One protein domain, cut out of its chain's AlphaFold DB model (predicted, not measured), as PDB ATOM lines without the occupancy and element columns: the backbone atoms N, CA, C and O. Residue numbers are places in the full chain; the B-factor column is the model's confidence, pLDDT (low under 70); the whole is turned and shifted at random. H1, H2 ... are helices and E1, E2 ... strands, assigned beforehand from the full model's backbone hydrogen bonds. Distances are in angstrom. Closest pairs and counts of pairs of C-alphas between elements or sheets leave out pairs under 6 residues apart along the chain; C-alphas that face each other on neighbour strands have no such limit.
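This is residues 32 to 109 of the 130 residues of an uncharacterized protein of Roseobacter ponti (UniProt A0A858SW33). A small hairpin of two strands, E1 and E2, packs by E2 on helix H1 near the middle, while H2 and H3 meet in a corner beside them, H3 about perpendicular to H1. Residues 94 to 109, with no named element, lie towards the end of the longest axis away from that corner. The 78 printed residues hold H1, H2, H3, E1 and E2 in that order; the sheet is antiparallel and the class mixed, helices and strands. The whole is compact, with a radius of gyration of the C-alphas of 12.1 A, and spans 34 by 29 by 19 A.

E1 is residues 82 to 86, 13.3 A long, and E2 residues 89 to 93, 12.9 A, ending at C-alpha 93 (130.330, 189.987, 199.177). H1, residues 40 to 50, is 15.7 A long and begins at C-alpha 40 (129.084, 176.572, 187.013). H2 is residues 54 to 61, and H3 residues 65 to 79, 20.9 A.

E1 and E2 form an antiparallel hairpin at 148 degrees, with N 84 and O 91 at 3.0 A and N 91 and O 84 at 2.8 A, within hydrogen-bond range. Residues 52 to 53 pair antiparallel with residues 89 to 90 of E2. The closest C-alphas of H1 and E2, Leu 48 and Tyr 91, are 4.6 A apart. H1 and H3 are close but not clearly touching, C-alphas 41 and 75 being closest at 6.2 A, and about perpendicular at 88 degrees. H3 touches H2 with residues 65 to 68 alone, about perpendicular at 82 degrees; the C-alphas of Glu 58 and Arg 65 are closest, 6.2 A. H2 and E1 are apart. Every O i to N i+4 pair is within hydrogen-bond range in H2 and H3, and 6 of 7 in H1.

The C-alphas of Ser 64 and Gly 103 are farthest apart, 34.7 A. The printed part has no cut, and its four links between named elements are tight. Residues 97 to 109 have pLDDT under 70.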
ATOM      1  N   LEU A  32     140.579 183.524 199.448       86.31
ATOM      2  CA  LEU A  32     139.782 183.569 198.226       86.31
ATOM      3  C   LEU A  32     140.334 182.622 197.167       86.31
ATOM      4  O   LEU A  32     141.466 182.757 196.711       86.31
ATOM      5  N   HIS A  33     139.466 181.736 196.693       88.12
ATOM      6  CA  HIS A  33     139.787 180.776 195.645       88.12
ATOM      7  C   HIS A  33     138.740 180.881 194.539       88.12
ATOM      8  O   HIS A  33     137.666 180.276 194.613       88.12
ATOM      9  N   MET A  34     139.029 181.693 193.523       84.94
ATOM     10  CA  MET A  34     138.119 181.856 192.394       84.94
ATOM     11  C   MET A  34     138.175 180.615 191.494       84.94
ATOM     12  O   MET A  34     139.263 180.123 191.202       84.94
ATOM     13  N   PRO A  35     137.019 180.081 191.080       86.44
ATOM     14  CA  PRO A  35     136.958 178.919 190.210       86.44
ATOM     15  C   PRO A  35     137.265 179.304 188.756       86.44
ATOM     16  O   PRO A  35     137.082 180.456 188.362       86.44
ATOM     17  N   ASP A  36     137.655 178.320 187.946       86.12
ATOM     18  CA  ASP A  36     137.948 178.528 186.526       86.12
ATOM     19  C   ASP A  36     136.729 179.059 185.758       86.12
ATOM     20  O   ASP A  36     135.589 178.633 185.996       86.12
ATOM     21  N   SER A  37     136.979 179.946 184.789       79.38
ATOM     22  CA  SER A  37     135.975 180.726 184.043       79.38
ATOM     23  C   SER A  37     134.890 179.903 183.336       79.38
ATOM     24  O   SER A  37     133.833 180.441 183.015       79.38
ATOM     25  N   HIS A  38     135.119 178.605 183.117       83.31
ATOM     26  CA  HIS A  38     134.203 177.699 182.411       83.31
ATOM     27  C   HIS A  38     133.382 176.797 183.346       83.31
ATOM     28  O   HIS A  38     132.730 175.856 182.896       83.31
ATOM     29  N   THR A  39     133.404 177.058 184.654       89.25
ATOM     30  CA  THR A  39     132.658 176.269 185.640       89.25
ATOM     31  C   THR A  39     131.321 176.914 186.009       89.25
ATOM     32  O   THR A  39     131.170 178.137 186.020       89.25
ATOM     33  N   VAL A  40     130.356 176.091 186.436       87.44
ATOM     34  CA  VAL A  40     129.084 176.572 187.013       87.44
ATOM     35  C   VAL A  40     129.328 177.468 188.236       87.44
ATOM     36  O   VAL A  40     128.585 178.411 188.488       87.44
ATOM     37  N   ALA A  41     130.404 177.218 188.986       87.88
ATOM     38  CA  ALA A  41     130.788 178.067 190.105       87.88
ATOM     39  C   ALA A  41     131.187 179.479 189.640       87.88
ATOM     40  O   ALA A  41     130.706 180.454 190.214       87.88
ATOM     41  N   ALA A  42     131.991 179.604 188.579       88.56
ATOM     42  CA  ALA A  42     132.344 180.907 188.007       88.56
ATOM     43  C   ALA A  42     131.112 181.648 187.475       88.56
ATOM     44  O   ALA A  42     130.969 182.852 187.708       88.56
ATOM     45  N   TYR A  43     130.190 180.921 186.839       90.62
ATOM     46  CA  TYR A  43     128.908 181.468 186.408       90.62
ATOM     47  C   TYR A  43     128.123 182.084 187.573       90.62
ATOM     48  O   TYR A  43     127.774 183.262 187.536       90.62
ATOM     49  N   ILE A  44     127.918 181.314 188.647       90.06
ATOM     50  CA  ILE A  44     127.163 181.761 189.825       90.06
ATOM     51  C   ILE A  44     127.821 182.986 190.464       90.06
ATOM     52  O   ILE A  44     127.130 183.935 190.822       90.06
ATOM     53  N   ILE A  45     129.150 183.010 190.576       89.69
ATOM     54  CA  ILE A  45     129.874 184.163 191.129       89.69
ATOM     55  C   ILE A  45     129.665 185.407 190.264       89.69
ATOM     56  O   ILE A  45     129.433 186.491 190.799       89.69
ATOM     57  N   ARG A  46     129.706 185.271 188.934       88.75
ATOM     58  CA  ARG A  46     129.436 186.378 188.010       88.75
ATOM     59  C   ARG A  46     127.989 186.863 188.113       88.75
ATOM     60  O   ARG A  46     127.768 188.069 188.144       88.75
ATOM     61  N   ALA A  47     127.029 185.950 188.222       88.81
ATOM     62  CA  ALA A  47     125.626 186.295 188.409       88.81
ATOM     63  C   ALA A  47     125.390 187.050 189.730       88.81
ATOM     64  O   ALA A  47     124.735 188.089 189.747       88.81
ATOM     65  N   LEU A  48     126.015 186.602 190.825       90.12
ATOM     66  CA  LEU A  48     125.961 187.277 192.126       90.12
ATOM     67  C   LEU A  48     126.571 188.687 192.102       90.12
ATOM     68  O   LEU A  48     126.128 189.543 192.860       90.12
ATOM     69  N   LYS A  49     127.570 188.963 191.252       87.62
ATOM     70  CA  LYS A  49     128.107 190.330 191.098       87.62
ATOM     71  C   LYS A  49     127.061 191.309 190.569       87.62
ATOM     72  O   LYS A  49     127.070 192.467 190.968       87.62
ATOM     73  N   ASN A  50     126.162 190.839 189.708       86.69
ATOM     74  CA  ASN A  50     125.129 191.667 189.084       86.69
ATOM     75  C   ASN A  50     123.812 191.690 189.878       86.69
ATOM     76  O   ASN A  50     122.932 192.490 189.574       86.69
ATOM     77  N   GLY A  51     123.684 190.839 190.899       89.31
ATOM     78  CA  GLY A  51     122.423 190.590 191.587       89.31
ATOM     79  C   GLY A  51     121.580 189.567 190.831       89.31
ATOM     80  O   GLY A  51     121.211 189.779 189.680       89.31
ATOM     81  N   ILE A  52     121.254 188.451 191.483       91.19
ATOM     82  CA  ILE A  52     120.441 187.384 190.884       91.19
ATOM     83  C   ILE A  52     119.409 186.847 191.875       91.19
ATOM     84  O   ILE A  52     119.688 186.704 193.063       91.19
ATOM     85  N   THR A  53     118.207 186.521 191.409       90.75
ATOM     86  CA  THR A  53     117.196 185.857 192.244       90.75
ATOM     87  C   THR A  53     117.456 184.354 192.336       90.75
ATOM     88  O   THR A  53     118.038 183.735 191.445       90.75
ATOM     89  N   SER A  54     116.955 183.701 193.390       88.44
ATOM     90  CA  SER A  54     117.019 182.234 193.448       88.44
ATOM     91  C   SER A  54     116.245 181.572 192.305       88.44
ATOM     92  O   SER A  54     116.665 180.524 191.841       88.44
ATOM     93  N   ALA A  55     115.150 182.182 191.840       89.75
ATOM     94  CA  ALA A  55     114.350 181.658 190.735       89.75
ATOM     95  C   ALA A  55     115.109 181.681 189.398       89.75
ATOM     96  O   ALA A  55     115.038 180.713 188.648       89.75
ATOM     97  N   GLN A  56     115.878 182.739 189.127       91.12
ATOM     98  CA  GLN A  56     116.761 182.792 187.956       91.12
ATOM     99  C   GLN A  56     117.840 181.709 188.025       91.12
ATOM    100  O   GLN A  56     118.024 180.979 187.060       91.12
ATOM    101  N   LEU A  57     118.467 181.516 189.193       91.44
ATOM    102  CA  LEU A  57     119.419 180.417 189.382       91.44
ATOM    103  C   LEU A  57     118.775 179.046 189.143       91.44
ATOM    104  O   LEU A  57     119.394 178.196 188.510       91.44
ATOM    105  N   GLU A  58     117.553 178.817 189.634       93.62
ATOM    106  CA  GLU A  58     116.802 177.579 189.380       93.62
ATOM    107  C   GLU A  58     116.584 177.365 187.869       93.62
ATOM    108  O   GLU A  58     116.853 176.277 187.362       93.62
ATOM    109  N   ALA A  59     116.171 178.408 187.141       91.81
ATOM    110  CA  ALA A  59     115.916 178.342 185.702       91.81
ATOM    111  C   ALA A  59     117.188 178.104 184.871       91.81
ATOM    112  O   ALA A  59     117.187 177.276 183.966       91.81
ATOM    113  N   GLU A  60     118.280 178.799 185.188       89.62
ATOM    114  CA  GLU A  60     119.521 178.755 184.406       89.62
ATOM    115  C   GLU A  60     120.336 177.484 184.659       89.62
ATOM    116  O   GLU A  60     121.007 176.979 183.763       89.62
ATOM    117  N   THR A  61     120.292 176.956 185.885       89.12
ATOM    118  CA  THR A  61     121.043 175.745 186.256       89.12
ATOM    119  C   THR A  61     120.215 174.464 186.151       89.12
ATOM    120  O   THR A  61     120.775 173.369 186.234       89.12
ATOM    121  N   GLY A  62     118.888 174.577 186.032       92.56
ATOM    122  CA  GLY A  62     117.954 173.452 186.133       92.56
ATOM    123  C   GLY A  62     117.881 172.837 187.538       92.56
ATOM    124  O   GLY A  62     117.334 171.749 187.722       92.56
ATOM    125  N   TRP A  63     118.466 173.483 188.548       93.44
ATOM    126  CA  TRP A  63     118.481 172.972 189.912       93.44
ATOM    127  C   TRP A  63     117.182 173.276 190.646       93.44
ATOM    128  O   TRP A  63     116.624 174.363 190.545       93.44
ATOM    129  N   SER A  64     116.760 172.345 191.504       93.50
ATOM    130  CA  SER A  64     115.708 172.637 192.477       93.50
ATOM    131  C   SER A  64     116.142 173.757 193.429       93.50
ATOM    132  O   SER A  64     117.323 173.869 193.775       93.50
ATOM    133  N   ARG A  65     115.186 174.516 193.972       88.75
ATOM    134  CA  ARG A  65     115.434 175.525 195.016       88.75
ATOM    135  C   ARG A  65     116.339 175.053 196.159       88.75
ATOM    136  O   ARG A  65     117.187 175.805 196.647       88.75
ATOM    137  N   SER A  66     116.142 173.821 196.629       90.81
ATOM    138  CA  SER A  66     116.945 173.234 197.709       90.81
ATOM    139  C   SER A  66     118.383 172.989 197.254       90.81
ATOM    140  O   SER A  66     119.324 173.334 197.969       90.81
ATOM    141  N   THR A  67     118.550 172.469 196.038       92.06
ATOM    142  CA  THR A  67     119.853 172.244 195.407       92.06
ATOM    143  C   THR A  67     120.602 173.557 195.191       92.06
ATOM    144  O   THR A  67     121.775 173.639 195.550       92.06
ATOM    145  N   VAL A  68     119.922 174.611 194.716       91.19
ATOM    146  CA  VAL A  68     120.500 175.959 194.580       91.19
ATOM    147  C   VAL A  68     121.067 176.433 195.911       91.19
ATOM    148  O   VAL A  68     122.223 176.833 195.972       91.19
ATOM    149  N   ARG A  69     120.306 176.335 197.007       90.06
ATOM    150  CA  ARG A  69     120.775 176.767 198.335       90.06
ATOM    151  C   ARG A  69     122.006 176.000 198.808       90.06
ATOM    152  O   ARG A  69     122.950 176.612 199.305       90.06
ATOM    153  N   VAL A  70     121.994 174.675 198.667       92.69
ATOM    154  CA  VAL A  70     123.110 173.819 199.095       92.69
ATOM    155  C   VAL A  70     124.358 174.102 198.262       92.69
ATOM    156  O   VAL A  70     125.438 174.281 198.824       92.69
ATOM    157  N   ASN A  71     124.224 174.177 196.939       92.75
ATOM    158  CA  ASN A  71     125.352 174.426 196.047       92.75
ATOM    159  C   ASN A  71     125.887 175.846 196.188       92.75
ATOM    160  O   ASN A  71     127.098 176.014 196.273       92.75
ATOM    161  N   LEU A  72     125.015 176.847 196.317       92.50
ATOM    162  CA  LEU A  72     125.413 178.221 196.607       92.50
ATOM    163  C   LEU A  72     126.231 178.289 197.900       92.50
ATOM    164  O   LEU A  72     127.281 178.922 197.923       92.50
ATOM    165  N   HIS A  73     125.806 177.580 198.952       93.38
ATOM    166  CA  HIS A  73     126.566 177.514 200.197       93.38
ATOM    167  C   HIS A  73     127.935 176.848 200.030       93.38
ATOM    168  O   HIS A  73     128.941 177.369 200.512       93.38
ATOM    169  N   LYS A  74     127.990 175.716 199.319       93.75
ATOM    170  CA  LYS A  74     129.243 175.002 199.042       93.75
ATOM    171  C   LYS A  74     130.214 175.845 198.219       93.75
ATOM    172  O   LYS A  74     131.383 175.921 198.578       93.75
ATOM    173  N   ILE A  75     129.732 176.479 197.150       92.94
ATOM    174  CA  ILE A  75     130.531 177.349 196.280       92.94
ATOM    175  C   ILE A  75     131.045 178.537 197.083       92.94
ATOM    176  O   ILE A  75     132.243 178.791 197.080       92.94
ATOM    177  N   ALA A  76     130.170 179.204 197.837       91.81
ATOM    178  CA  ALA A  76     130.563 180.362 198.621       91.81
ATOM    179  C   ALA A  76     131.658 180.027 199.641       91.81
ATOM    180  O   ALA A  76     132.686 180.700 199.696       91.81
ATOM    181  N   LYS A  77     131.490 178.919 200.375       92.19
ATOM    182  CA  LYS A  77     132.482 178.440 201.341       92.19
ATOM    183  C   LYS A  77     133.791 178.015 200.675       92.19
ATOM    184  O   LYS A  77     134.853 178.349 201.183       92.19
ATOM    185  N   LYS A  78     133.723 177.288 199.554       91.69
ATOM    186  CA  LYS A  78     134.908 176.827 198.812       91.69
ATOM    187  C   LYS A  78     135.713 178.002 198.251       91.69
ATOM    188  O   LYS A  78     136.934 177.941 198.247       91.69
ATOM    189  N   CYS A  79     135.032 179.047 197.795       89.81
ATOM    190  CA  CYS A  79     135.660 180.209 197.174       89.81
ATOM    191  C   CYS A  79     136.005 181.329 198.163       89.81
ATOM    192  O   CYS A  79     136.603 182.319 197.751       89.81
ATOM    193  N   GLY A  80     135.620 181.203 199.437       90.12
ATOM    194  CA  GLY A  80     135.846 182.231 200.457       90.12
ATOM    195  C   GLY A  80     134.984 183.489 200.287       90.12
ATOM    196  O   GLY A  80     135.319 184.543 200.824       90.12
ATOM    197  N   ILE A  81     133.879 183.406 199.546       91.19
ATOM    198  CA  ILE A  81     133.003 184.547 199.254       91.19
ATOM    199  C   ILE A  81     131.774 184.568 200.164       91.19
ATOM    200  O   ILE A  81     131.305 183.541 200.656       91.19
ATOM    201  N   GLY A  82     131.226 185.759 200.364       91.81
ATOM    202  CA  GLY A  82     129.968 185.980 201.053       91.81
ATOM    203  C   GLY A  82     128.801 186.143 200.088       91.81
ATOM    204  O   GLY A  82     128.968 186.437 198.904       91.81
ATOM    205  N   VAL A  83     127.598 185.967 200.627       91.31
ATOM    206  CA  VAL A  83     126.338 186.180 199.914       91.31
ATOM    207  C   VAL A  83     125.411 186.980 200.809       91.31
ATOM    208  O   VAL A  83     125.121 186.571 201.938       91.31
ATOM    209  N   VAL A  84     124.904 188.096 200.298       90.00
ATOM    210  CA  VAL A  84     123.868 188.903 200.946       90.00
ATOM    211  C   VAL A  84     122.597 188.848 200.116       90.00
ATOM    212  O   VAL A  84     122.656 188.781 198.893       90.00
ATOM    213  N   ARG A  85     121.446 188.848 200.778       88.38
ATOM    214  CA  ARG A  85     120.155 189.000 200.120       88.38
ATOM    215  C   ARG A  85     119.588 190.385 200.388       88.38
ATOM    216  O   ARG A  85     119.593 190.788 201.552       88.38
ATOM    217  N   ARG A  86     119.083 191.041 199.342       83.38
ATOM    218  CA  ARG A  86     118.341 192.308 199.390       83.38
ATOM    219  C   ARG A  86     117.225 192.310 198.370       83.38
ATOM    220  O   ARG A  86     117.501 191.930 197.239       83.38
ATOM    221  N   ASP A  87     116.014 192.700 198.751       83.12
ATOM    222  CA  ASP A  87     114.879 192.801 197.816       83.12
ATOM    223  C   ASP A  87     114.736 191.553 196.915       83.12
ATOM    224  O   ASP A  87     114.612 191.639 195.696       83.12
ATOM    225  N   GLU A  88     114.845 190.363 197.521       83.75
ATOM    226  CA  GLU A  88     114.835 189.042 196.855       83.75
ATOM    227  C   GLU A  88     116.043 188.707 195.952       83.75
ATOM    228  O   GLU A  88     116.206 187.547 195.552       83.75
ATOM    229  N   LEU A  89     116.940 189.662 195.710       87.50
ATOM    230  CA  LEU A  89     118.189 189.490 194.971       87.50
ATOM    231  C   LEU A  89     119.324 189.020 195.877       87.50
ATOM    232  O   LEU A  89     119.419 189.378 197.050       87.50
ATOM    233  N   LEU A  90     120.208 188.205 195.315       90.38
ATOM    234  CA  LEU A  90     121.418 187.692 195.938       90.38
ATOM    235  C   LEU A  90     122.627 188.403 195.340       90.38
ATOM    236  O   LEU A  90     122.803 188.398 194.122       90.38
ATOM    237  N   TYR A  91     123.471 188.953 196.205       89.62
ATOM    238  CA  TYR A  91     124.671 189.689 195.831       89.62
ATOM    239  C   TYR A  91     125.932 189.062 196.416       89.62
ATOM    240  O   TYR A  91     125.918 188.503 197.519       89.62
ATOM    241  N   LEU A  92     127.030 189.196 195.672       91.00
ATOM    242  CA  LEU A  92     128.370 188.812 196.099       91.00
ATOM    243  C   LEU A  92     128.895 189.773 197.173       91.00
ATOM    244  O   LEU A  92     128.786 190.988 197.033       91.00
ATOM    245  N   VAL A  93     129.539 189.225 198.201       88.44
ATOM    246  CA  VAL A  93     130.330 189.987 199.177       88.44
ATOM    247  C   VAL A  93     131.743 189.411 199.199       88.44
ATOM    248  O   VAL A  93     131.904 188.193 199.249       88.44
ATOM    249  N   LEU A  94     132.768 190.259 199.158       86.44
ATOM    250  CA  LEU A  94     134.166 189.835 199.263       86.44
ATOM    251  C   LEU A  94     134.748 190.187 200.647       86.44
ATOM    252  O   LEU A  94     134.204 191.064 201.316       86.44
ATOM    253  N   PRO A  95     135.819 189.503 201.092       82.06
ATOM    254  CA  PRO A  95     136.611 189.902 202.253       82.06
ATOM    255  C   PRO A  95     137.130 191.335 202.121       82.06
ATOM    256  O   PRO A  95     137.466 191.770 201.015       82.06
ATOM    257  N   ASP A  96     137.274 192.033 203.244       72.56
ATOM    258  CA  ASP A  96     137.840 193.383 203.271       72.56
ATOM    259  C   ASP A  96     139.244 193.415 202.639       72.56
ATOM    260  O   ASP A  96     140.047 192.491 202.798       72.56
ATOM    261  N   GLY A  97     139.534 194.468 201.867       66.31
ATOM    262  CA  GLY A  97     140.784 194.590 201.103       66.31
ATOM    263  C   GLY A  97     140.839 193.756 199.812       66.31
ATOM    264  O   GLY A  97     141.888 193.680 199.171       66.31
ATOM    265  N   SER A  98     139.727 193.128 199.413       64.25
ATOM    266  CA  SER A  98     139.594 192.483 198.102       64.25
ATOM    267  C   SER A  98     139.105 193.487 197.058       64.25
ATOM    268  O   SER A  98     138.081 194.143 197.242       64.25
ATOM    269  N   GLU A  99     139.811 193.572 195.938       54.91
ATOM    270  CA  GLU A  99     139.389 194.348 194.771       54.91
ATOM    271  C   GLU A  99     138.539 193.457 193.858       54.91
ATOM    272  O   GLU A  99     138.831 192.265 193.698       54.91
ATOM    273  N   ASP A 100     137.477 194.000 193.254       49.50
ATOM    274  CA  ASP A 100     136.896 193.321 192.100       49.50
ATOM    275  C   ASP A 100     137.871 193.384 190.907       49.50
ATOM    276  O   ASP A 100     138.808 194.180 190.873       49.50
ATOM    277  N   ALA A 101     137.655 192.540 189.897       43.06
ATOM    278  CA  ALA A 101     138.473 192.520 188.680       43.06
ATOM    279  C   ALA A 101     138.429 193.836 187.860       43.06
ATOM    280  O   ALA A 101     139.081 193.922 186.825       43.06
ATOM    281  N   ALA A 102     137.660 194.838 188.294       41.78
ATOM    282  CA  ALA A 102     137.547 196.172 187.717       41.78
ATOM    283  C   ALA A 102     138.121 197.274 188.641       41.78
ATOM    284  O   ALA A 102     137.870 198.455 188.396       41.78
ATOM    285  N   GLY A 103     138.878 196.917 189.691       34.91
ATOM    286  CA  GLY A 103     139.505 197.876 190.609       34.91
ATOM    287  C   GLY A 103     138.501 198.690 191.429       34.91
ATOM    288  O   GLY A 103     138.849 199.737 191.973       34.91
ATOM    289  N   ARG A 104     137.239 198.248 191.511       34.91
ATOM    290  CA  ARG A 104     136.235 198.896 192.354       34.91
ATOM    291  C   ARG A 104     136.222 198.196 193.708       34.91
ATOM    292  O   ARG A 104     136.161 196.963 193.753       34.91
ATOM    293  N   PRO A 105     136.252 198.944 194.825       36.22
ATOM    294  CA  PRO A 105     136.012 198.339 196.121       36.22
ATOM    295  C   PRO A 105     134.619 197.711 196.070       36.22
ATOM    296  O   PRO A 105     133.630 198.409 195.825       36.22
ATOM    297  N   VAL A 106     134.537 196.393 196.280       44.62
ATOM    298  CA  VAL A 106     133.263 195.727 196.556       44.62
ATOM    299  C   VAL A 106     132.821 196.269 197.902       44.62
ATOM    300  O   VAL A 106     133.190 195.744 198.949       44.62
ATOM    301  N   ARG A 107     132.116 197.406 197.872       41.94
ATOM    302  CA  ARG A 107     131.560 198.025 199.064       41.94
ATOM    303  C   ARG A 107     130.777 196.936 199.779       41.94
ATOM    304  O   ARG A 107     129.843 196.363 199.215       41.94
ATOM    305  N   VAL A 108     131.132 196.691 201.037       43.22
ATOM    306  CA  VAL A 108     130.144 196.303 202.037       43.22
ATOM    307  C   VAL A 108     129.096 197.402 201.951       43.22
ATOM    308  O   VAL A 108     129.286 198.486 202.490       43.22
ATOM    309  N   ILE A 109     128.064 197.200 201.131       42.53
ATOM    310  CA  ILE A 109     126.989 198.173 201.027       42.53
ATOM    311  C   ILE A 109     126.414 198.172 202.442       42.53
ATOM    312  O   ILE A 109     125.887 197.147 202.878       42.53
TER     313      ILE A 109